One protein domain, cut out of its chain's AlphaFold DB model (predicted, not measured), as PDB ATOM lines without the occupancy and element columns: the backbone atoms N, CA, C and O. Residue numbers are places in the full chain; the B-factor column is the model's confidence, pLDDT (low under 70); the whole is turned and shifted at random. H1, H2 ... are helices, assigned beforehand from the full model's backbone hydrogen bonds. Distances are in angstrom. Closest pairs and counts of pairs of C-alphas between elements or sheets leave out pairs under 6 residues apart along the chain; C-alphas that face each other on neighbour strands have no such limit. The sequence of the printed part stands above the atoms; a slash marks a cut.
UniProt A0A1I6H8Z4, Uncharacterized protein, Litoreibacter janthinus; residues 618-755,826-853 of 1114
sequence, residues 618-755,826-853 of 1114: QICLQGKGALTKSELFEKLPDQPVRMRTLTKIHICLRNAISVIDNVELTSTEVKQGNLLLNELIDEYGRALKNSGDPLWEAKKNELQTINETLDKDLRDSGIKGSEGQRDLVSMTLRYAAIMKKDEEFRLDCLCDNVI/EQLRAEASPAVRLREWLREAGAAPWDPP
ATOM      1  N   GLN A 618     -11.020  35.386  62.335       59.53
ATOM      2  CA  GLN A 618      -9.860  34.946  63.124       59.53
ATOM      3  C   GLN A 618      -9.419  33.518  62.773       59.53
ATOM      4  O   GLN A 618      -8.224  33.293  62.597       59.53
ATOM      5  N   ILE A 619     -10.347  32.571  62.608       65.12
ATOM      6  CA  ILE A 619     -10.053  31.196  62.168       65.12
ATOM      7  C   ILE A 619      -9.428  31.209  60.765       65.12
ATOM      8  O   ILE A 619      -8.401  30.566  60.540       65.12
ATOM      9  N   CYS A 620      -9.969  32.009  59.839       70.38
ATOM     10  CA  CYS A 620      -9.394  32.187  58.507       70.38
ATOM     11  C   CYS A 620      -7.975  32.782  58.566       70.38
ATOM     12  O   CYS A 620      -7.062  32.258  57.928       70.38
ATOM     13  N   LEU A 621      -7.748  33.832  59.364       64.81
ATOM     14  CA  LEU A 621      -6.431  34.464  59.519       64.81
ATOM     15  C   LEU A 621      -5.407  33.548  60.210       64.81
ATOM     16  O   LEU A 621      -4.223  33.599  59.878       64.81
ATOM     17  N   GLN A 622      -5.845  32.686  61.131       66.44
ATOM     18  CA  GLN A 622      -5.012  31.629  61.714       66.44
ATOM     19  C   GLN A 622      -4.633  30.569  60.666       66.44
ATOM     20  O   GLN A 622      -3.498  30.098  60.674       66.44
ATOM     21  N   GLY A 623      -5.539  30.246  59.733       65.31
ATOM     22  CA  GLY A 623      -5.293  29.320  58.622       65.31
ATOM     23  C   GLY A 623      -4.420  29.880  57.488       65.31
ATOM     24  O   GLY A 623      -3.542  29.172  56.998       65.31
ATOM     25  N   LYS A 624      -4.619  31.143  57.072       67.62
ATOM     26  CA  LYS A 624      -3.805  31.806  56.026       67.62
ATOM     27  C   LYS A 624      -2.422  32.249  56.540       67.62
ATOM     28  O   LYS A 624      -1.472  32.301  55.761       67.62
ATOM     29  N   GLY A 625      -2.280  32.520  57.840       63.78
ATOM     30  CA  GLY A 625      -1.014  32.916  58.463       63.78
ATOM     31  C   GLY A 625      -0.603  34.364  58.160       63.78
ATOM     32  O   GLY A 625      -1.448  35.233  57.949       63.78
ATOM     33  N   ALA A 626       0.705  34.638  58.204       65.88
ATOM     34  CA  ALA A 626       1.314  35.918  57.822       65.88
ATOM     35  C   ALA A 626       2.815  35.732  57.547       65.88
ATOM     36  O   ALA A 626       3.485  35.056  58.335       65.88
ATOM     37  N   LEU A 627       3.370  36.386  56.516       69.19
ATOM     38  CA  LEU A 627       4.824  36.387  56.256       69.19
ATOM     39  C   LEU A 627       5.642  36.768  57.494       69.19
ATOM     40  O   LEU A 627       6.645  36.143  57.810       69.19
ATOM     41  N   THR A 628       5.171  37.763  58.239       61.38
ATOM     42  CA  THR A 628       5.811  38.313  59.446       61.38
ATOM     43  C   THR A 628       5.851  37.358  60.647       61.38
ATOM     44  O   THR A 628       6.411  37.710  61.685       61.38
ATOM     45  N   LYS A 629       5.281  36.152  60.520       63.19
ATOM     46  CA  LYS A 629       5.335  35.056  61.503       63.19
ATOM     47  C   LYS A 629       6.009  33.791  60.939       63.19
ATOM     48  O   LYS A 629       5.764  32.698  61.440       63.19
ATOM     49  N   SER A 630       6.800  33.908  59.872       68.44
ATOM     50  CA  SER A 630       7.515  32.771  59.288       68.44
ATOM     51  C   SER A 630       8.816  32.437  60.026       68.44
ATOM     52  O   SER A 630       9.447  33.295  60.652       68.44
ATOM     53  N   GLU A 631       9.281  31.196  59.852       72.94
ATOM     54  CA  GLU A 631      10.597  30.743  60.324       72.94
ATOM     55  C   GLU A 631      11.761  31.627  59.827       72.94
ATOM     56  O   GLU A 631      12.819  31.660  60.454       72.94
ATOM     57  N   LEU A 632      11.608  32.326  58.694       77.88
ATOM     58  CA  LEU A 632      12.611  33.255  58.171       77.88
ATOM     59  C   LEU A 632      12.756  34.482  59.075       77.88
ATOM     60  O   LEU A 632      13.882  34.835  59.425       77.88
ATOM     61  N   PHE A 633      11.646  35.097  59.498       72.31
ATOM     62  CA  PHE A 633      11.677  36.224  60.437       72.31
ATOM     63  C   PHE A 633      12.149  35.806  61.833       72.31
ATOM     64  O   PHE A 633      12.908  36.546  62.456       72.31
ATOM     65  N   GLU A 634      11.787  34.608  62.301       72.06
ATOM     66  CA  GLU A 634      12.293  34.067  63.574       72.06
ATOM     67  C   GLU A 634      13.822  33.893  63.578       72.06
ATOM     68  O   GLU A 634      14.456  34.096  64.612       72.06
ATOM     69  N   LYS A 635      14.420  33.576  62.418       77.94
ATOM     70  CA  LYS A 635      15.863  33.316  62.229       77.94
ATOM     71  C   LYS A 635      16.660  34.512  61.691       77.94
ATOM     72  O   LYS A 635      17.866  34.391  61.469       77.94
ATOM     73  N   LEU A 636      16.031  35.666  61.453       76.19
ATOM     74  CA  LEU A 636      16.729  36.919  61.120       76.19
ATOM     75  C   LEU A 636      17.689  37.445  62.213       76.19
ATOM     76  O   LEU A 636      18.738  37.971  61.835       76.19
ATOM     77  N   PRO A 637      17.393  37.328  63.524       73.75
ATOM     78  CA  PRO A 637      18.256  37.842  64.594       73.75
ATOM     79  C   PRO A 637      19.649  37.194  64.607       73.75
ATOM     80  O   PRO A 637      20.652  37.884  64.768       73.75
ATOM     81  N   ASP A 638      19.725  35.892  64.310       78.69
ATOM     82  CA  ASP A 638      20.981  35.136  64.174       78.69
ATOM     83  C   ASP A 638      21.798  35.530  62.921       78.69
ATOM     84  O   ASP A 638      22.906  35.037  62.696       78.69
ATOM     85  N   GLN A 639      21.258  36.412  62.074       84.69
ATOM     86  CA  GLN A 639      21.826  36.819  60.791       84.69
ATOM     87  C   GLN A 639      22.094  38.336  60.779       84.69
ATOM     88  O   GLN A 639      21.437  39.076  60.040       84.69
ATOM     89  N   PRO A 640      23.090  38.838  61.540       81.25
ATOM     90  CA  PRO A 640      23.263  40.270  61.818       81.25
ATOM     91  C   PRO A 640      23.408  41.149  60.567       81.25
ATOM     92  O   PRO A 640      22.953  42.289  60.564       81.25
ATOM     93  N   VAL A 641      23.968  40.627  59.467       85.19
ATOM     94  CA  VAL A 641      24.031  41.355  58.184       85.19
ATOM     95  C   VAL A 641      22.636  41.558  57.581       85.19
ATOM     96  O   VAL A 641      22.339  42.648  57.093       85.19
ATOM     97  N   ARG A 642      21.759  40.545  57.629       86.81
ATOM     98  CA  ARG A 642      20.365  40.673  57.174       86.81
ATOM     99  C   ARG A 642      19.559  41.558  58.116       86.81
ATOM    100  O   ARG A 642      18.836  42.415  57.622       86.81
ATOM    101  N   MET A 643      19.744  41.422  59.432       83.31
ATOM    102  CA  MET A 643      19.088  42.288  60.415       83.31
ATOM    103  C   MET A 643      19.456  43.762  60.178       83.31
ATOM    104  O   MET A 643      18.566  44.575  59.955       83.31
ATOM    105  N   ARG A 644      20.752  44.096  60.066       84.81
ATOM    106  CA  ARG A 644      21.231  45.453  59.732       84.81
ATOM    107  C   ARG A 644      20.686  45.960  58.388       84.81
ATOM    108  O   ARG A 644      20.279  47.117  58.295       84.81
ATOM    109  N   THR A 645      20.634  45.102  57.365       87.56
ATOM    110  CA  THR A 645      20.042  45.434  56.052       87.56
ATOM    111  C   THR A 645      18.558  45.786  56.194       87.56
ATOM    112  O   THR A 645      18.116  46.819  55.694       87.56
ATOM    113  N   LEU A 646      17.794  44.974  56.927       83.88
ATOM    114  CA  LEU A 646      16.366  45.184  57.154       83.88
ATOM    115  C   LEU A 646      16.087  46.410  58.039       83.88
ATOM    116  O   LEU A 646      15.119  47.126  57.790       83.88
ATOM    117  N   THR A 647      16.956  46.713  59.009       82.00
ATOM    118  CA  THR A 647      16.922  47.966  59.779       82.00
ATOM    119  C   THR A 647      17.085  49.181  58.869       82.00
ATOM    120  O   THR A 647      16.275  50.102  58.945       82.00
ATOM    121  N   LYS A 648      18.062  49.169  57.948       86.62
ATOM    122  CA  LYS A 648      18.235  50.246  56.955       86.62
ATOM    123  C   LYS A 648      17.001  50.403  56.060       86.62
ATOM    124  O   LYS A 648      16.583  51.535  55.827       86.62
ATOM    125  N   ILE A 649      16.393  49.299  55.614       84.00
ATOM    126  CA  ILE A 649      15.143  49.311  54.828       84.00
ATOM    127  C   ILE A 649      14.004  49.988  55.607       84.00
ATOM    128  O   ILE A 649      13.352  50.878  55.071       84.00
ATOM    129  N   HIS A 650      13.792  49.645  56.882       78.38
ATOM    130  CA  HIS A 650      12.729  50.265  57.688       78.38
ATOM    131  C   HIS A 650      12.972  51.763  57.951       78.38
ATOM    132  O   HIS A 650      12.019  52.538  57.934       78.38
ATOM    133  N   ILE A 651      14.228  52.188  58.135       78.88
ATOM    134  CA  ILE A 651      14.588  53.611  58.275       78.88
ATOM    135  C   ILE A 651      14.329  54.367  56.954       78.88
ATOM    136  O   ILE A 651      13.707  55.430  56.965       78.88
ATOM    137  N   CYS A 652      14.716  53.798  55.804       79.00
ATOM    138  CA  CYS A 652      14.395  54.349  54.478       79.00
ATOM    139  C   CYS A 652      12.878  54.461  54.252       79.00
ATOM    140  O   CYS A 652      12.397  55.472  53.744       79.00
ATOM    141  N   LEU A 653      12.117  53.454  54.689       74.50
ATOM    142  CA  LEU A 653      10.669  53.392  54.516       74.50
ATOM    143  C   LEU A 653       9.919  54.460  55.320       74.50
ATOM    144  O   LEU A 653       9.005  55.084  54.786       74.50
ATOM    145  N   ARG A 654      10.338  54.714  56.567       69.44
ATOM    146  CA  ARG A 654       9.799  55.805  57.400       69.44
ATOM    147  C   ARG A 654      10.081  57.179  56.790       69.44
ATOM    148  O   ARG A 654       9.182  58.010  56.708       69.44
ATOM    149  N   ASN A 655      11.282  57.382  56.250       67.62
ATOM    150  CA  ASN A 655      11.705  58.639  55.622       67.62
ATOM    151  C   ASN A 655      11.283  58.716  54.137       67.62
ATOM    152  O   ASN A 655      12.092  58.977  53.241       67.62
ATOM    153  N   ALA A 656       9.993  58.465  53.888       65.50
ATOM    154  CA  ALA A 656       9.304  58.582  52.596       65.50
ATOM    155  C   ALA A 656       9.957  57.833  51.410       65.50
ATOM    156  O   ALA A 656       9.786  58.230  50.258       65.50
ATOM    157  N   ILE A 657      10.695  56.749  51.678       72.12
ATOM    158  CA  ILE A 657      11.416  55.940  50.675       72.12
ATOM    159  C   ILE A 657      12.394  56.797  49.846       72.12
ATOM    160  O   ILE A 657      12.539  56.652  48.631       72.12
ATOM    161  N   SER A 658      13.058  57.734  50.524       74.25
ATOM    162  CA  SER A 658      13.993  58.690  49.931       74.25
ATOM    163  C   SER A 658      15.463  58.337  50.209       74.25
ATOM    164  O   SER A 658      15.782  57.430  50.982       74.25
ATOM    165  N   VAL A 659      16.382  59.046  49.545       78.25
ATOM    166  CA  VAL A 659      17.824  58.928  49.801       78.25
ATOM    167  C   VAL A 659      18.159  59.625  51.119       78.25
ATOM    168  O   VAL A 659      18.119  60.850  51.200       78.25
ATOM    169  N   ILE A 660      18.524  58.839  52.132       76.50
ATOM    170  CA  ILE A 660      18.979  59.346  53.431       76.50
ATOM    171  C   ILE A 660      20.495  59.542  53.398       76.50
ATOM    172  O   ILE A 660      21.254  58.619  53.079       76.50
ATOM    173  N   ASP A 661      20.958  60.729  53.780       72.75
ATOM    174  CA  ASP A 661      22.384  61.007  53.899       72.75
ATOM    175  C   ASP A 661      23.045  60.115  54.961       72.75
ATOM    176  O   ASP A 661      22.625  60.057  56.117       72.75
ATOM    177  N   ASN A 662      24.166  59.491  54.588       71.31
ATOM    178  CA  ASN A 662      24.983  58.595  55.426       71.31
ATOM    179  C   ASN A 662      24.351  57.229  55.774       71.31
ATOM    180  O   ASN A 662      24.985  56.451  56.486       71.31
ATOM    181  N   VAL A 663      23.165  56.895  55.251       81.31
ATOM    182  CA  VAL A 663      22.593  55.541  55.350       81.31
ATOM    183  C   VAL A 663      22.618  54.887  53.969       81.31
ATOM    184  O   VAL A 663      21.799  55.183  53.105       81.31
ATOM    185  N   GLU A 664      23.573  53.983  53.757       87.69
ATOM    186  CA  GLU A 664      23.744  53.251  52.497       87.69
ATOM    187  C   GLU A 664      23.949  51.748  52.724       87.69
ATOM    188  O   GLU A 664      24.412  51.326  53.791       87.69
ATOM    189  N   LEU A 665      23.603  50.922  51.733       88.75
ATOM    190  CA  LEU A 665      23.922  49.494  51.737       88.75
ATOM    191  C   LEU A 665      25.342  49.254  51.207       88.75
ATOM    192  O   LEU A 665      25.694  49.675  50.109       88.75
ATOM    193  N   THR A 666      26.144  48.503  51.957       90.62
ATOM    194  CA  THR A 666      27.388  47.917  51.444       90.62
ATOM    195  C   THR A 666      27.081  46.786  50.459       90.62
ATOM    196  O   THR A 666      26.045  46.131  50.556       90.62
ATOM    197  N   SER A 667      28.010  46.458  49.559       87.00
ATOM    198  CA  SER A 667      27.840  45.367  48.578       87.00
ATOM    199  C   SER A 667      27.509  43.994  49.195       87.00
ATOM    200  O   SER A 667      26.878  43.153  48.553       87.00
ATOM    201  N   THR A 668      27.888  43.762  50.457       89.94
ATOM    202  CA  THR A 668      27.533  42.540  51.201       89.94
ATOM    203  C   THR A 668      26.086  42.579  51.703       89.94
ATOM    204  O   THR A 668      25.384  41.572  51.608       89.94
ATOM    205  N   GLU A 669      25.615  43.736  52.173       91.44
ATOM    206  CA  GLU A 669      24.212  43.964  52.545       91.44
ATOM    207  C   GLU A 669      23.299  43.923  51.311       91.44
ATOM    208  O   GLU A 669      22.293  43.220  51.337       91.44
ATOM    209  N   VAL A 670      23.688  44.542  50.184       89.56
ATOM    210  CA  VAL A 670      22.943  44.453  48.908       89.56
ATOM    211  C   VAL A 670      22.760  42.993  48.477       89.56
ATOM    212  O   VAL A 670      21.662  42.589  48.087       89.56
ATOM    213  N   LYS A 671      23.804  42.161  48.594       91.00
ATOM    214  CA  LYS A 671      23.714  40.728  48.276       91.00
ATOM    215  C   LYS A 671      22.797  39.967  49.242       91.00
ATOM    216  O   LYS A 671      22.014  39.134  48.794       91.00
ATOM    217  N   GLN A 672      22.888  40.227  50.546       90.06
ATOM    218  CA  GLN A 672      22.090  39.522  51.557       90.06
ATOM    219  C   GLN A 672      20.620  39.954  51.577       90.06
ATOM    220  O   GLN A 672      19.744  39.108  51.739       90.06
ATOM    221  N   GLY A 673      20.337  41.235  51.342       87.44
ATOM    222  CA  GLY A 673      18.980  41.748  51.193       87.44
ATOM    223  C   GLY A 673      18.282  41.213  49.942       87.44
ATOM    224  O   GLY A 673      17.129  40.813  50.021       87.44
ATOM    225  N   ASN A 674      18.988  41.086  48.811       89.38
ATOM    226  CA  ASN A 674      18.423  40.442  47.617       89.38
ATOM    227  C   ASN A 674      18.043  38.967  47.851       89.38
ATOM    228  O   ASN A 674      17.015  38.522  47.346       89.38
ATOM    229  N   LEU A 675      18.833  38.220  48.634       89.94
ATOM    230  CA  LEU A 675      18.464  36.861  49.046       89.94
ATOM    231  C   LEU A 675      17.220  36.873  49.947       89.94
ATOM    232  O   LEU A 675      16.269  36.151  49.667       89.94
ATOM    233  N   LEU A 676      17.187  37.752  50.956       88.06
ATOM    234  CA  LEU A 676      16.047  37.908  51.864       88.06
ATOM    235  C   LEU A 676      14.739  38.235  51.121       88.06
ATOM    236  O   LEU A 676      13.724  37.597  51.379       88.06
ATOM    237  N   LEU A 677      14.750  39.179  50.172       88.56
ATOM    238  CA  LEU A 677      13.555  39.525  49.387       88.56
ATOM    239  C   LEU A 677      13.051  38.352  48.535       88.56
ATOM    240  O   LEU A 677      11.844  38.154  48.421       88.56
ATOM    241  N   ASN A 678      13.952  37.556  47.958       89.69
ATOM    242  CA  ASN A 678      13.556  36.396  47.162       89.69
ATOM    243  C   ASN A 678      13.005  35.264  48.047       89.69
ATOM    244  O   ASN A 678      11.981  34.674  47.709       89.69
ATOM    245  N   GLU A 679      13.621  35.018  49.208       89.38
ATOM    246  CA  GLU A 679      13.135  34.055  50.204       89.38
ATOM    247  C   GLU A 679      11.739  34.438  50.740       89.38
ATOM    248  O   GLU A 679      10.887  33.562  50.886       89.38
ATOM    249  N   LEU A 680      11.456  35.735  50.924       86.00
ATOM    250  CA  LEU A 680      10.125  36.241  51.292       86.00
ATOM    251  C   LEU A 680       9.065  35.995  50.201       86.00
ATOM    252  O   LEU A 680       7.929  35.647  50.517       86.00
ATOM    253  N   ILE A 681       9.414  36.116  48.915       87.94
ATOM    254  CA  ILE A 681       8.490  35.805  47.806       87.94
ATOM    255  C   ILE A 681       8.247  34.287  47.693       87.94
ATOM    256  O   ILE A 681       7.136  33.847  47.382       87.94
ATOM    257  N   ASP A 682       9.259  33.470  47.995       89.12
ATOM    258  CA  ASP A 682       9.112  32.017  48.130       89.12
ATOM    259  C   ASP A 682       8.291  31.610  49.368       89.12
ATOM    260  O   ASP A 682       7.686  30.536  49.369       89.12
ATOM    261  N   GLU A 683       8.226  32.436  50.413       85.81
ATOM    262  CA  GLU A 683       7.299  32.252  51.540       85.81
ATOM    263  C   GLU A 683       5.877  32.685  51.211       85.81
ATOM    264  O   GLU A 683       4.947  31.948  51.524       85.81
ATOM    265  N   TYR A 684       5.700  33.792  50.491       83.31
ATOM    266  CA  TYR A 684       4.383  34.268  50.067       83.31
ATOM    267  C   TYR A 684       3.682  33.224  49.185       83.31
ATOM    268  O   TYR A 684       2.556  32.808  49.461       83.31
ATOM    269  N   GLY A 685       4.403  32.685  48.194       85.00
ATOM    270  CA  GLY A 685       3.914  31.577  47.370       85.00
ATOM    271  C   GLY A 685       3.666  30.274  48.146       85.00
ATOM    272  O   GLY A 685       2.819  29.484  47.736       85.00
ATOM    273  N   ARG A 686       4.362  30.036  49.270       85.31
ATOM    274  CA  ARG A 686       4.091  28.892  50.163       85.31
ATOM    275  C   ARG A 686       2.839  29.112  51.016       85.31
ATOM    276  O   ARG A 686       2.058  28.175  51.144       85.31
ATOM    277  N   ALA A 687       2.623  30.314  51.551       80.81
ATOM    278  CA  ALA A 687       1.439  30.652  52.344       80.81
ATOM    279  C   ALA A 687       0.152  30.512  51.513       80.81
ATOM    280  O   ALA A 687      -0.718  29.721  51.873       80.81
ATOM    281  N   LEU A 688       0.111  31.155  50.338       78.25
ATOM    282  CA  LEU A 688      -0.966  31.026  49.344       78.25
ATOM    283  C   LEU A 688      -1.287  29.560  49.004       78.25
ATOM    284  O   LEU A 688      -2.445  29.146  48.947       78.25
ATOM    285  N   LYS A 689      -0.248  28.748  48.783       83.25
ATOM    286  CA  LYS A 689      -0.408  27.330  48.445       83.25
ATOM    287  C   LYS A 689      -0.945  26.506  49.615       83.25
ATOM    288  O   LYS A 689      -1.756  25.609  49.399       83.25
ATOM    289  N   ASN A 690      -0.503  26.799  50.837       80.56
ATOM    290  CA  ASN A 690      -0.938  26.099  52.044       80.56
ATOM    291  C   ASN A 690      -2.387  26.443  52.425       80.56
ATOM    292  O   ASN A 690      -3.090  25.568  52.922       80.56
ATOM    293  N   SER A 691      -2.860  27.661  52.134       72.19
ATOM    294  CA  SER A 691      -4.275  28.030  52.282       72.19
ATOM    295  C   SER A 691      -5.177  27.516  51.152       72.19
ATOM    296  O   SER A 691      -6.373  27.788  51.165       72.19
ATOM    297  N   GLY A 692      -4.623  26.815  50.155       75.31
ATOM    298  CA  GLY A 692      -5.382  26.269  49.029       75.31
ATOM    299  C   GLY A 692      -5.786  27.283  47.952       75.31
ATOM    300  O   GLY A 692      -6.700  26.990  47.186       75.31
ATOM    301  N   ASP A 693      -5.130  28.449  47.863       73.75
ATOM    302  CA  ASP A 693      -5.421  29.447  46.822       73.75
ATOM    303  C   ASP A 693      -5.145  28.852  45.420       73.75
ATOM    304  O   ASP A 693      -4.002  28.476  45.130       73.75
ATOM    305  N   PRO A 694      -6.143  28.758  44.517       72.75
ATOM    306  CA  PRO A 694      -5.970  28.142  43.200       72.75
ATOM    307  C   PRO A 694      -5.072  28.955  42.250       72.75
ATOM    308  O   PRO A 694      -4.642  28.432  41.223       72.75
ATOM    309  N   LEU A 695      -4.770  30.214  42.581       77.56
ATOM    310  CA  LEU A 695      -3.946  31.147  41.812       77.56
ATOM    311  C   LEU A 695      -2.564  31.392  42.450       77.56
ATOM    312  O   LEU A 695      -1.839  32.270  41.979       77.56
ATOM    313  N   TRP A 696      -2.167  30.620  43.475       81.94
ATOM    314  CA  TRP A 696      -0.918  30.814  44.239       81.94
ATOM    315  C   TRP A 696       0.330  31.029  43.360       81.94
ATOM    316  O   TRP A 696       1.148  31.908  43.633       81.94
ATOM    317  N   GLU A 697       0.466  30.257  42.279       82.88
ATOM    318  CA  GLU A 697       1.611  30.316  41.362       82.88
ATOM    319  C   GLU A 697       1.581  31.580  40.484       82.88
ATOM    320  O   GLU A 697       2.617  32.200  40.252       82.88
ATOM    321  N   ALA A 698       0.394  32.032  40.070       79.00
ATOM    322  CA  ALA A 698       0.223  33.279  39.325       79.00
ATOM    323  C   ALA A 698       0.489  34.509  40.211       79.00
ATOM    324  O   ALA A 698       1.308  35.352  39.840       79.00
ATOM    325  N   LYS A 699      -0.117  34.566  41.412       80.00
ATOM    326  CA  LYS A 699       0.111  35.623  42.419       80.00
ATOM    327  C   LYS A 699       1.601  35.730  42.798       80.00
ATOM    328  O   LYS A 699       2.125  36.833  42.952       80.00
ATOM    329  N   LYS A 700       2.317  34.600  42.893       87.06
ATOM    330  CA  LYS A 700       3.774  34.578  43.122       87.06
ATOM    331  C   LYS A 700       4.562  35.163  41.941       87.06
ATOM    332  O   LYS A 700       5.433  36.007  42.151       87.06
ATOM    333  N   ASN A 701       4.272  34.726  40.716       84.25
ATOM    334  CA  ASN A 701       5.014  35.143  39.521       84.25
ATOM    335  C   ASN A 701       4.776  36.632  39.174       84.25
ATOM    336  O   ASN A 701       5.695  37.309  38.706       84.25
ATOM    337  N   GLU A 702       3.587  37.172  39.471       81.19
ATOM    338  CA  GLU A 702       3.302  38.617  39.443       81.19
ATOM    339  C   GLU A 702       4.272  39.383  40.359       81.19
ATOM    340  O   GLU A 702       4.960  40.303  39.914       81.19
ATOM    341  N   LEU A 703       4.387  38.959  41.622       81.62
ATOM    342  CA  LEU A 703       5.248  39.611  42.608       81.62
ATOM    343  C   LEU A 703       6.743  39.494  42.263       81.62
ATOM    344  O   LEU A 703       7.482  40.461  42.444       81.62
ATOM    345  N   GLN A 704       7.190  38.366  41.698       85.50
ATOM    346  CA  GLN A 704       8.547  38.242  41.143       85.50
ATOM    347  C   GLN A 704       8.786  39.256  40.011       85.50
ATOM    348  O   GLN A 704       9.793  39.964  40.025       85.50
ATOM    349  N   THR A 705       7.827  39.407  39.093       83.25
ATOM    350  CA  THR A 705       7.912  40.370  37.982       83.25
ATOM    351  C   THR A 705       7.978  41.819  38.484       83.25
ATOM    352  O   THR A 705       8.773  42.615  37.977       83.25
ATOM    353  N   ILE A 706       7.195  42.174  39.509       78.19
ATOM    354  CA  ILE A 706       7.257  43.492  40.165       78.19
ATOM    355  C   ILE A 706       8.640  43.709  40.805       78.19
ATOM    356  O   ILE A 706       9.273  44.737  40.568       78.19
ATOM    357  N   ASN A 707       9.131  42.724  41.565       81.31
ATOM    358  CA  ASN A 707      10.420  42.757  42.265       81.31
ATOM    359  C   ASN A 707      11.606  42.985  41.304       81.31
ATOM    360  O   ASN A 707      12.468  43.819  41.583       81.31
ATOM    361  N   GLU A 708      11.628  42.300  40.157       83.06
ATOM    362  CA  GLU A 708      12.653  42.467  39.115       83.06
ATOM    363  C   GLU A 708      12.539  43.807  38.378       83.06
ATOM    364  O   GLU A 708      13.549  44.475  38.137       83.06
ATOM    365  N   THR A 709      11.314  44.235  38.050       79.62
ATOM    366  CA  THR A 709      11.096  45.505  37.341       79.62
ATOM    367  C   THR A 709      11.556  46.690  38.193       79.62
ATOM    368  O   THR A 709      12.208  47.591  37.676       79.62
ATOM    369  N   LEU A 710      11.291  46.679  39.504       76.56
ATOM    370  CA  LEU A 710      11.713  47.748  40.418       76.56
ATOM    371  C   LEU A 710      13.236  47.837  40.603       76.56
ATOM    372  O   LEU A 710      13.753  48.946  40.739       76.56
ATOM    373  N   ASP A 711      13.971  46.719  40.592       78.50
ATOM    374  CA  ASP A 711      15.439  46.779  40.682       78.50
ATOM    375  C   ASP A 711      16.054  47.445  39.447       78.50
ATOM    376  O   ASP A 711      16.939  48.292  39.557       78.50
ATOM    377  N   LYS A 712      15.521  47.121  38.267       75.75
ATOM    378  CA  LYS A 712      15.955  47.699  36.997       75.75
ATOM    379  C   LYS A 712      15.538  49.165  36.855       75.75
ATOM    380  O   LYS A 712      16.386  50.039  36.692       75.75
ATOM    381  N   ASP A 713      14.240  49.447  36.944       70.69
ATOM    382  CA  ASP A 713      13.666  50.745  36.581       70.69
ATOM    383  C   ASP A 713      14.054  51.877  37.551       70.69
ATOM    384  O   ASP A 713      13.930  53.053  37.195       70.69
ATOM    385  N   LEU A 714      14.537  51.569  38.765       67.94
ATOM    386  CA  LEU A 714      15.117  52.583  39.653       67.94
ATOM    387  C   LEU A 714      16.563  52.951  39.316       67.94
ATOM    388  O   LEU A 714      16.931  54.109  39.532       67.94
ATOM    389  N   ARG A 715      17.370  52.045  38.751       63.41
ATOM    390  CA  ARG A 715      18.757  52.359  38.351       63.41
ATOM    391  C   ARG A 715      18.787  53.454  37.273       63.41
ATOM    392  O   ARG A 715      19.626  54.350  37.343       63.41
ATOM    393  N   ASP A 716      17.788  53.453  36.389       61.06
ATOM    394  CA  ASP A 716      17.606  54.433  35.307       61.06
ATOM    395  C   ASP A 716      16.761  55.672  35.703       61.06
ATOM    396  O   ASP A 716      16.566  56.580  34.898       61.06
ATOM    397  N   SER A 717      16.259  55.754  36.943       63.84
ATOM    398  CA  SER A 717      15.269  56.772  37.365       63.84
ATOM    399  C   SER A 717      15.798  58.202  37.565       63.84
ATOM    400  O   SER A 717      15.013  59.123  37.786       63.84
ATOM    401  N   GLY A 718      17.118  58.411  37.524       63.09
ATOM    402  CA  GLY A 718      17.740  59.727  37.728       63.09
ATOM    403  C   GLY A 718      17.857  60.194  39.189       63.09
ATOM    404  O   GLY A 718      18.301  61.321  39.424       63.09
ATOM    405  N   ILE A 719      17.509  59.350  40.171       71.75
ATOM    406  CA  ILE A 719      17.742  59.612  41.602       71.75
ATOM    407  C   ILE A 719      19.235  59.897  41.851       71.75
ATOM    408  O   ILE A 719      20.113  59.186  41.355       71.75
ATOM    409  N   LYS A 720      19.523  60.936  42.644       73.56
ATOM    410  CA  LYS A 720      20.885  61.335  43.033       73.56
ATOM    411  C   LYS A 720      21.241  60.740  44.395       73.56
ATOM    412  O   LYS A 720      20.485  60.898  45.343       73.56
ATOM    413  N   GLY A 721      22.399  60.093  44.475       79.31
ATOM    414  CA  GLY A 721      22.939  59.458  45.679       79.31
ATOM    415  C   GLY A 721      24.104  58.534  45.317       79.31
ATOM    416  O   GLY A 721      24.437  58.388  44.134       79.31
ATOM    417  N   SER A 722      24.711  57.892  46.314       83.88
ATOM    418  CA  SER A 722      25.681  56.813  46.101       83.88
ATOM    419  C   SER A 722      25.030  55.594  45.420       83.88
ATOM    420  O   SER A 722      23.826  55.554  45.157       83.88
ATOM    421  N   GLU A 723      25.826  54.582  45.077       82.94
ATOM    422  CA  GLU A 723      25.291  53.291  44.625       82.94
ATOM    423  C   GLU A 723      24.503  52.605  45.756       82.94
ATOM    424  O   GLU A 723      23.315  52.335  45.591       82.94
ATOM    425  N   GLY A 724      25.096  52.492  46.950       84.50
ATOM    426  CA  GLY A 724      24.461  51.894  48.129       84.50
ATOM    427  C   GLY A 724      23.225  52.636  48.656       84.50
ATOM    428  O   GLY A 724      22.343  52.005  49.236       84.50
ATOM    429  N   GLN A 725      23.119  53.956  48.451       85.00
ATOM    430  CA  GLN A 725      21.902  54.730  48.744       85.00
ATOM    431  C   GLN A 725      20.767  54.412  47.755       85.00
ATOM    432  O   GLN A 725      19.602  54.365  48.142       85.00
ATOM    433  N   ARG A 726      21.084  54.180  46.475       83.50
ATOM    434  CA  ARG A 726      20.079  53.875  45.442       83.50
ATOM    435  C   ARG A 726      19.633  52.415  45.491       83.50
ATOM    436  O   ARG A 726      18.438  52.154  45.353       83.50
ATOM    437  N   ASP A 727      20.549  51.491  45.788       86.75
ATOM    438  CA  ASP A 727      20.195  50.107  46.121       86.75
ATOM    439  C   ASP A 727      19.304  50.050  47.380       86.75
ATOM    440  O   ASP A 727      18.360  49.265  47.403       86.75
ATOM    441  N   LEU A 728      19.525  50.909  48.391       86.81
ATOM    442  CA  LEU A 728      18.653  50.989  49.575       86.81
ATOM    443  C   LEU A 728      17.213  51.381  49.218       86.81
ATOM    444  O   LEU A 728      16.271  50.705  49.633       86.81
ATOM    445  N   VAL A 729      17.036  52.446  48.431       81.38
ATOM    446  CA  VAL A 729      15.711  52.917  47.988       81.38
ATOM    447  C   VAL A 729      15.006  51.850  47.140       81.38
ATOM    448  O   VAL A 729      13.842  51.536  47.390       81.38
ATOM    449  N   SER A 730      15.715  51.223  46.193       84.19
ATOM    450  CA  SER A 730      15.157  50.132  45.380       84.19
ATOM    451  C   SER A 730      14.735  48.931  46.234       84.19
ATOM    452  O   SER A 730      13.596  48.471  46.143       84.19
ATOM    453  N   MET A 731      15.608  48.468  47.130       87.31
ATOM    454  CA  MET A 731      15.332  47.341  48.022       87.31
ATOM    455  C   MET A 731      14.164  47.625  48.980       87.31
ATOM    456  O   MET A 731      13.394  46.719  49.295       87.31
ATOM    457  N   THR A 732      13.984  48.884  49.385       82.31
ATOM    458  CA  THR A 732      12.871  49.328  50.239       82.31
ATOM    459  C   THR A 732      11.532  49.315  49.499       82.31
ATOM    460  O   THR A 732      10.550  48.797  50.029       82.31
ATOM    461  N   LEU A 733      11.482  49.793  48.248       77.44
ATOM    462  CA  LEU A 733      10.281  49.689  47.402       77.44
ATOM    463  C   LEU A 733       9.903  48.233  47.115       77.44
ATOM    464  O   LEU A 733       8.730  47.865  47.169       77.44
ATOM    465  N   ARG A 734      10.908  47.396  46.844       84.06
ATOM    466  CA  ARG A 734      10.735  45.960  46.603       84.06
ATOM    467  C   ARG A 734      10.208  45.238  47.849       84.06
ATOM    468  O   ARG A 734       9.283  44.443  47.732       84.06
ATOM    469  N   TYR A 735      10.713  45.573  49.039       82.88
ATOM    470  CA  TYR A 735      10.177  45.086  50.317       82.88
ATOM    471  C   TYR A 735       8.716  45.514  50.539       82.88
ATOM    472  O   TYR A 735       7.872  44.673  50.843       82.88
ATOM    473  N   ALA A 736       8.395  46.795  50.322       72.31
ATOM    474  CA  ALA A 736       7.038  47.318  50.482       72.31
ATOM    475  C   ALA A 736       6.021  46.621  49.554       72.31
ATOM    476  O   ALA A 736       4.926  46.280  49.998       72.31
ATOM    477  N   ALA A 737       6.397  46.331  48.304       74.00
ATOM    478  CA  ALA A 737       5.551  45.589  47.365       74.00
ATOM    479  C   ALA A 737       5.239  44.152  47.839       74.00
ATOM    480  O   ALA A 737       4.114  43.685  47.674       74.00
ATOM    481  N   ILE A 738       6.202  43.464  48.467       79.06
ATOM    482  CA  ILE A 738       5.989  42.121  49.041       79.06
ATOM    483  C   ILE A 738       5.033  42.191  50.239       79.06
ATOM    484  O   ILE A 738       4.107  41.388  50.330       79.06
ATOM    485  N   MET A 739       5.215  43.170  51.133       73.06
ATOM    486  CA  MET A 739       4.338  43.348  52.299       73.06
ATOM    487  C   MET A 739       2.899  43.704  51.892       73.06
ATOM    488  O   MET A 739       1.961  43.149  52.462       73.06
ATOM    489  N   LYS A 740       2.703  44.540  50.860       70.44
ATOM    490  CA  LYS A 740       1.361  44.865  50.339       70.44
ATOM    491  C   LYS A 740       0.629  43.628  49.797       70.44
ATOM    492  O   LYS A 740      -0.578  43.513  49.980       70.44
ATOM    493  N   LYS A 741       1.345  42.668  49.200       73.44
ATOM    494  CA  LYS A 741       0.747  41.406  48.733       73.44
ATOM    495  C   LYS A 741       0.364  40.436  49.868       73.44
ATOM    496  O   LYS A 741      -0.661  39.773  49.741       73.44
ATOM    497  N   ASP A 742       1.101  40.388  50.986       73.56
ATOM    498  CA  ASP A 742       0.657  39.664  52.205       73.56
ATOM    499  C   ASP A 742      -0.609  40.295  52.805       73.56
ATOM    500  O   ASP A 742      -1.498  39.581  53.266       73.56
ATOM    501  N   GLU A 743      -0.719  41.626  52.753       64.19
ATOM    502  CA  GLU A 743      -1.909  42.364  53.186       64.19
ATOM    503  C   GLU A 743      -3.135  42.036  52.313       64.19
ATOM    504  O   GLU A 743      -4.161  41.639  52.860       64.19
ATOM    505  N   GLU A 744      -3.020  42.115  50.978       66.88
ATOM    506  CA  GLU A 744      -4.082  41.727  50.026       66.88
ATOM    507  C   GLU A 744      -4.582  40.290  50.286       66.88
ATOM    508  O   GLU A 744      -5.773  40.061  50.485       66.88
ATOM    509  N   PHE A 745      -3.666  39.319  50.386       69.94
ATOM    510  CA  PHE A 745      -3.985  37.907  50.650       69.94
ATOM    511  C   PHE A 745      -4.704  37.662  51.992       69.94
ATOM    512  O   PHE A 745      -5.421  36.670  52.163       69.94
ATOM    513  N   ARG A 746      -4.524  38.556  52.968       69.19
ATOM    514  CA  ARG A 746      -5.147  38.453  54.295       69.19
ATOM    515  C   ARG A 746      -6.429  39.281  54.395       69.19
ATOM    516  O   ARG A 746      -7.321  38.887  55.143       69.19
ATOM    517  N   LEU A 747      -6.574  40.329  53.584       65.69
ATOM    518  CA  LEU A 747      -7.846  41.009  53.321       65.69
ATOM    519  C   LEU A 747      -8.865  40.054  52.681       65.69
ATOM    520  O   LEU A 747     -10.029  40.083  53.082       65.69
ATOM    521  N   ASP A 748      -8.416  39.133  51.812       67.06
ATOM    522  CA  ASP A 748      -9.257  38.054  51.270       67.06
ATOM    523  C   ASP A 748     -10.038  37.336  52.403       67.06
ATOM    524  O   ASP A 748     -11.220  37.080  52.244       67.06
ATOM    525  N   CYS A 749      -9.461  37.091  53.597       68.19
ATOM    526  CA  CYS A 749     -10.210  36.464  54.710       68.19
ATOM    527  C   CYS A 749     -11.443  37.250  55.182       68.19
ATOM    528  O   CYS A 749     -12.415  36.628  55.612       68.19
ATOM    529  N   LEU A 750     -11.409  38.585  55.144       64.50
ATOM    530  CA  LEU A 750     -12.569  39.409  55.492       64.50
ATOM    531  C   LEU A 750     -13.608  39.367  54.366       64.50
ATOM    532  O   LEU A 750     -14.792  39.212  54.649       64.50
ATOM    533  N   CYS A 751     -13.166  39.461  53.110       65.12
ATOM    534  CA  CYS A 751     -14.038  39.422  51.936       65.12
ATOM    535  C   CYS A 751     -14.730  38.052  51.770       65.12
ATOM    536  O   CYS A 751     -15.941  38.005  51.560       65.12
ATOM    537  N   ASP A 752     -13.982  36.953  51.940       63.47
ATOM    538  CA  ASP A 752     -14.448  35.561  51.840       63.47
ATOM    539  C   ASP A 752     -15.530  35.231  52.890       63.47
ATOM    540  O   ASP A 752     -16.486  34.520  52.593       63.47
ATOM    541  N   ASN A 753     -15.390  35.747  54.122       61.66
ATOM    542  CA  ASN A 753     -16.210  35.356  55.281       61.66
ATOM    543  C   ASN A 753     -17.216  36.436  55.731       61.66
ATOM    544  O   ASN A 753     -17.810  36.309  56.801       61.66
ATOM    545  N   VAL A 754     -17.440  37.509  54.954       57.47
ATOM    546  CA  VAL A 754     -18.322  38.619  55.384       57.47
ATOM    547  C   VAL A 754     -19.794  38.206  55.559       57.47
ATOM    548  O   VAL A 754     -20.567  38.893  56.229       57.47
ATOM    549  N   ILE A 755     -20.190  37.062  54.991       54.28
ATOM    550  CA  ILE A 755     -21.468  36.398  55.255       54.28
ATOM    551  C   ILE A 755     -21.168  34.989  55.788       54.28
ATOM    552  O   ILE A 755     -20.755  34.140  55.002       54.28
ATOM    553  N   GLU A 826     -10.306  44.560  42.046       42.00
ATOM    554  CA  GLU A 826     -10.050  43.747  40.854       42.00
ATOM    555  C   GLU A 826     -10.144  44.546  39.537       42.00
ATOM    556  O   GLU A 826      -9.433  44.238  38.577       42.00
ATOM    557  N   GLN A 827     -10.942  45.622  39.482       38.56
ATOM    558  CA  GLN A 827     -11.092  46.427  38.258       38.56
ATOM    559  C   GLN A 827      -9.867  47.295  37.904       38.56
ATOM    560  O   GLN A 827      -9.688  47.624  36.732       38.56
ATOM    561  N   LEU A 828      -8.965  47.601  38.847       38.50
ATOM    562  CA  LEU A 828      -7.735  48.372  38.569       38.50
ATOM    563  C   LEU A 828      -6.603  47.531  37.941       38.50
ATOM    564  O   LEU A 828      -5.500  48.027  37.688       38.50
ATOM    565  N   ARG A 829      -6.849  46.246  37.647       47.16
ATOM    566  CA  ARG A 829      -5.814  45.304  37.189       47.16
ATOM    567  C   ARG A 829      -5.419  45.449  35.705       47.16
ATOM    568  O   ARG A 829      -4.352  44.952  35.340       47.16
ATOM    569  N   ALA A 830      -6.151  46.196  34.874       38.25
ATOM    570  CA  ALA A 830      -6.001  46.145  33.410       38.25
ATOM    571  C   ALA A 830      -4.920  47.046  32.744       38.25
ATOM    572  O   ALA A 830      -4.077  46.518  32.023       38.25
ATOM    573  N   GLU A 831      -4.919  48.378  32.914       38.50
ATOM    574  CA  GLU A 831      -4.536  49.269  31.780       38.50
ATOM    575  C   GLU A 831      -3.142  49.952  31.766       38.50
ATOM    576  O   GLU A 831      -2.846  50.693  30.832       38.50
ATOM    577  N   ALA A 832      -2.237  49.702  32.720       43.66
ATOM    578  CA  ALA A 832      -0.884  50.308  32.717       43.66
ATOM    579  C   ALA A 832       0.242  49.316  33.083       43.66
ATOM    580  O   ALA A 832      -0.035  48.222  33.575       43.66
ATOM    581  N   SER A 833       1.519  49.667  32.876       45.91
ATOM    582  CA  SER A 833       2.641  48.792  33.278       45.91
ATOM    583  C   SER A 833       2.860  48.811  34.804       45.91
ATOM    584  O   SER A 833       2.614  49.847  35.427       45.91
ATOM    585  N   PRO A 834       3.344  47.719  35.436       43.00
ATOM    586  CA  PRO A 834       3.453  47.642  36.899       43.00
ATOM    587  C   PRO A 834       4.304  48.755  37.527       43.00
ATOM    588  O   PRO A 834       3.910  49.340  38.531       43.00
ATOM    589  N   ALA A 835       5.433  49.110  36.902       42.66
ATOM    590  CA  ALA A 835       6.301  50.185  37.386       42.66
ATOM    591  C   ALA A 835       5.706  51.589  37.196       42.66
ATOM    592  O   ALA A 835       5.984  52.473  38.003       42.66
ATOM    593  N   VAL A 836       4.875  51.813  36.168       45.31
ATOM    594  CA  VAL A 836       4.144  53.082  36.021       45.31
ATOM    595  C   VAL A 836       3.035  53.159  37.065       45.31
ATOM    596  O   VAL A 836       3.005  54.135  37.805       45.31
ATOM    597  N   ARG A 837       2.223  52.102  37.234       50.91
ATOM    598  CA  ARG A 837       1.186  52.057  38.281       50.91
ATOM    599  C   ARG A 837       1.758  52.316  39.667       50.91
ATOM    600  O   ARG A 837       1.259  53.199  40.348       50.91
ATOM    601  N   LEU A 838       2.829  51.620  40.065       44.84
ATOM    602  CA  LEU A 838       3.413  51.829  41.393       44.84
ATOM    603  C   LEU A 838       3.997  53.243  41.547       44.84
ATOM    604  O   LEU A 838       3.888  53.825  42.618       44.84
ATOM    605  N   ARG A 839       4.567  53.840  40.491       44.78
ATOM    606  CA  ARG A 839       5.027  55.241  40.527       44.78
ATOM    607  C   ARG A 839       3.882  56.243  40.632       44.78
ATOM    608  O   ARG A 839       4.051  57.244  41.316       44.78
ATOM    609  N   GLU A 840       2.753  56.015  39.968       46.59
ATOM    610  CA  GLU A 840       1.599  56.920  40.042       46.59
ATOM    611  C   GLU A 840       0.860  56.769  41.378       46.59
ATOM    612  O   GLU A 840       0.607  57.774  42.031       46.59
ATOM    613  N   TRP A 841       0.705  55.539  41.873       45.69
ATOM    614  CA  TRP A 841       0.269  55.200  43.236       45.69
ATOM    615  C   TRP A 841       1.157  55.872  44.303       45.69
ATOM    616  O   TRP A 841       0.638  56.558  45.177       45.69
ATOM    617  N   LEU A 842       2.493  55.802  44.185       43.91
ATOM    618  CA  LEU A 842       3.444  56.515  45.065       43.91
ATOM    619  C   LEU A 842       3.425  58.048  44.899       43.91
ATOM    620  O   LEU A 842       3.839  58.762  45.810       43.91
ATOM    621  N   ARG A 843       2.984  58.571  43.748       42.38
ATOM    622  CA  ARG A 843       2.913  60.016  43.460       42.38
ATOM    623  C   ARG A 843       1.621  60.633  43.993       42.38
ATOM    624  O   ARG A 843       1.656  61.730  44.540       42.38
ATOM    625  N   GLU A 844       0.501  59.938  43.828       40.66
ATOM    626  CA  GLU A 844      -0.830  60.355  44.289       40.66
ATOM    627  C   GLU A 844      -1.002  60.128  45.796       40.66
ATOM    628  O   GLU A 844      -1.663  60.919  46.463       40.66
ATOM    629  N   ALA A 845      -0.288  59.146  46.353       35.12
ATOM    630  CA  ALA A 845      -0.063  58.967  47.784       35.12
ATOM    631  C   ALA A 845       0.489  60.214  48.509       35.12
ATOM    632  O   ALA A 845       0.179  60.437  49.681       35.12
ATOM    633  N   GLY A 846       1.364  60.994  47.865       34.84
ATOM    634  CA  GLY A 846       2.213  61.954  48.574       34.84
ATOM    635  C   GLY A 846       3.129  61.257  49.595       34.84
ATOM    636  O   GLY A 846       3.620  60.155  49.353       34.84
ATOM    637  N   ALA A 847       3.366  61.878  50.755       34.94
ATOM    638  CA  ALA A 847       4.116  61.241  51.843       34.94
ATOM    639  C   ALA A 847       3.323  60.040  52.410       34.94
ATOM    640  O   ALA A 847       2.292  60.207  53.071       34.94
ATOM    641  N   ALA A 848       3.812  58.836  52.104       30.97
ATOM    642  CA  ALA A 848       3.026  57.619  51.885       30.97
ATOM    643  C   ALA A 848       1.876  57.335  52.896       30.97
ATOM    644  O   ALA A 848       2.109  57.306  54.106       30.97
ATOM    645  N   PRO A 849       0.624  57.110  52.444       34.53
ATOM    646  CA  PRO A 849      -0.525  56.765  53.275       34.53
ATOM    647  C   PRO A 849      -0.803  55.254  53.230       34.53
ATOM    648  O   PRO A 849      -1.562  54.786  52.390       34.53
ATOM    649  N   TRP A 850      -0.205  54.498  54.154       34.28
ATOM    650  CA  TRP A 850      -0.441  53.056  54.313       34.28
ATOM    651  C   TRP A 850      -0.638  52.724  55.784       34.28
ATOM    652  O   TRP A 850       0.222  53.081  56.587       34.28
ATOM    653  N   ASP A 851      -1.742  52.056  56.126       34.38
ATOM    654  CA  ASP A 851      -2.019  51.654  57.508       34.38
ATOM    655  C   ASP A 851      -2.981  50.439  57.594       34.38
ATOM    656  O   ASP A 851      -4.176  50.597  57.330       34.38
ATOM    657  N   PRO A 852      -2.485  49.217  57.888       32.34
ATOM    658  CA  PRO A 852      -3.304  48.002  58.031       32.34
ATOM    659  C   PRO A 852      -3.848  47.770  59.468       32.34
ATOM    660  O   PRO A 852      -3.419  48.432  60.413       32.34
ATOM    661  N   PRO A 853      -4.765  46.801  59.679       31.84
ATOM    662  CA  PRO A 853      -5.487  46.625  60.947       31.84
ATOM    663  C   PRO A 853      -4.674  46.000  62.098       31.84
ATOM    664  O   PRO A 853      -3.672  45.306  61.906       31.84
TER     665      PRO A 853
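Overview. This is residues 618 to 755 and 826 to 853 of the 1114 residues of an uncharacterized protein of Litoreibacter janthinus (UniProt A0A1I6H8Z4). Three long helices, H4, H5 and H6, lie side by side as an up-and-down bundle, each running against the one before it. H3 crosses H4 and H6 on the side away from H5, H8 starts at H5 with Pro 834 and runs away from it, and short H1 packs on H4 and H6 near one end. The printed part has 166 residues with eight named helices, H1 to H8 in chain order, and no named strand: all helix. It is compact, with a radius of gyration of the C-alphas of 16.4 A and spans of 51 by 42 by 26 A.

Arrangement. H6, residues 723 to 752, touches H4, residues 667 to 690, the same way at a shallow tilt of 11 degrees; their closest C-alphas, Leu 677 and Tyr 735, are 6.6 A apart. H5, residues 696 to 715, forms a hairpin with H6, closest at C-alphas Asn 707 and Arg 734, 5.4 A, and another with H4, through residues 696 to 704 and 681 to 689 alone. H3, residues 640 to 654, is about perpendicular to H6 at 78 degrees and touches it with residues 648 to 653 alone; the closest C-alphas, Ile 649 and Thr 732, are 5.1 A apart. H1, residues 618 to 624, touches H6, at its residues 746 to 749 alone. H8, residues 834 to 844, touches H5, at its residues 706 to 713 alone. H2, residues 631 to 634, is close to H4 but not clearly touching; H7, residues 826 to 829, touches no helix. O i to N i+4 pairs are within hydrogen-bond range throughout H1, H3, H4 and H8, in 15 of 16 in H5 and 24 of 26 in H6.

Along the chain. H6 measures 44.1 A, H4 34.8 A, H5 29.8 A and H3 21.0 A. H1 begins at C-alpha 618 (-9.860, 34.946, 63.124); H8 ends at C-alpha 844 (-0.830, 60.355, 44.289).

Size, cuts and confidence. The farthest C-alphas, Ser 722 and Ile 755, are 52.2 A apart. Residues 756 to 825 are not printed; the gap is 19.8 A. The link from H3 to H4 is long. Mean pLDDT of the printed part is 71.1; residues 743 to 755 and 826 to 853 are among those under 70.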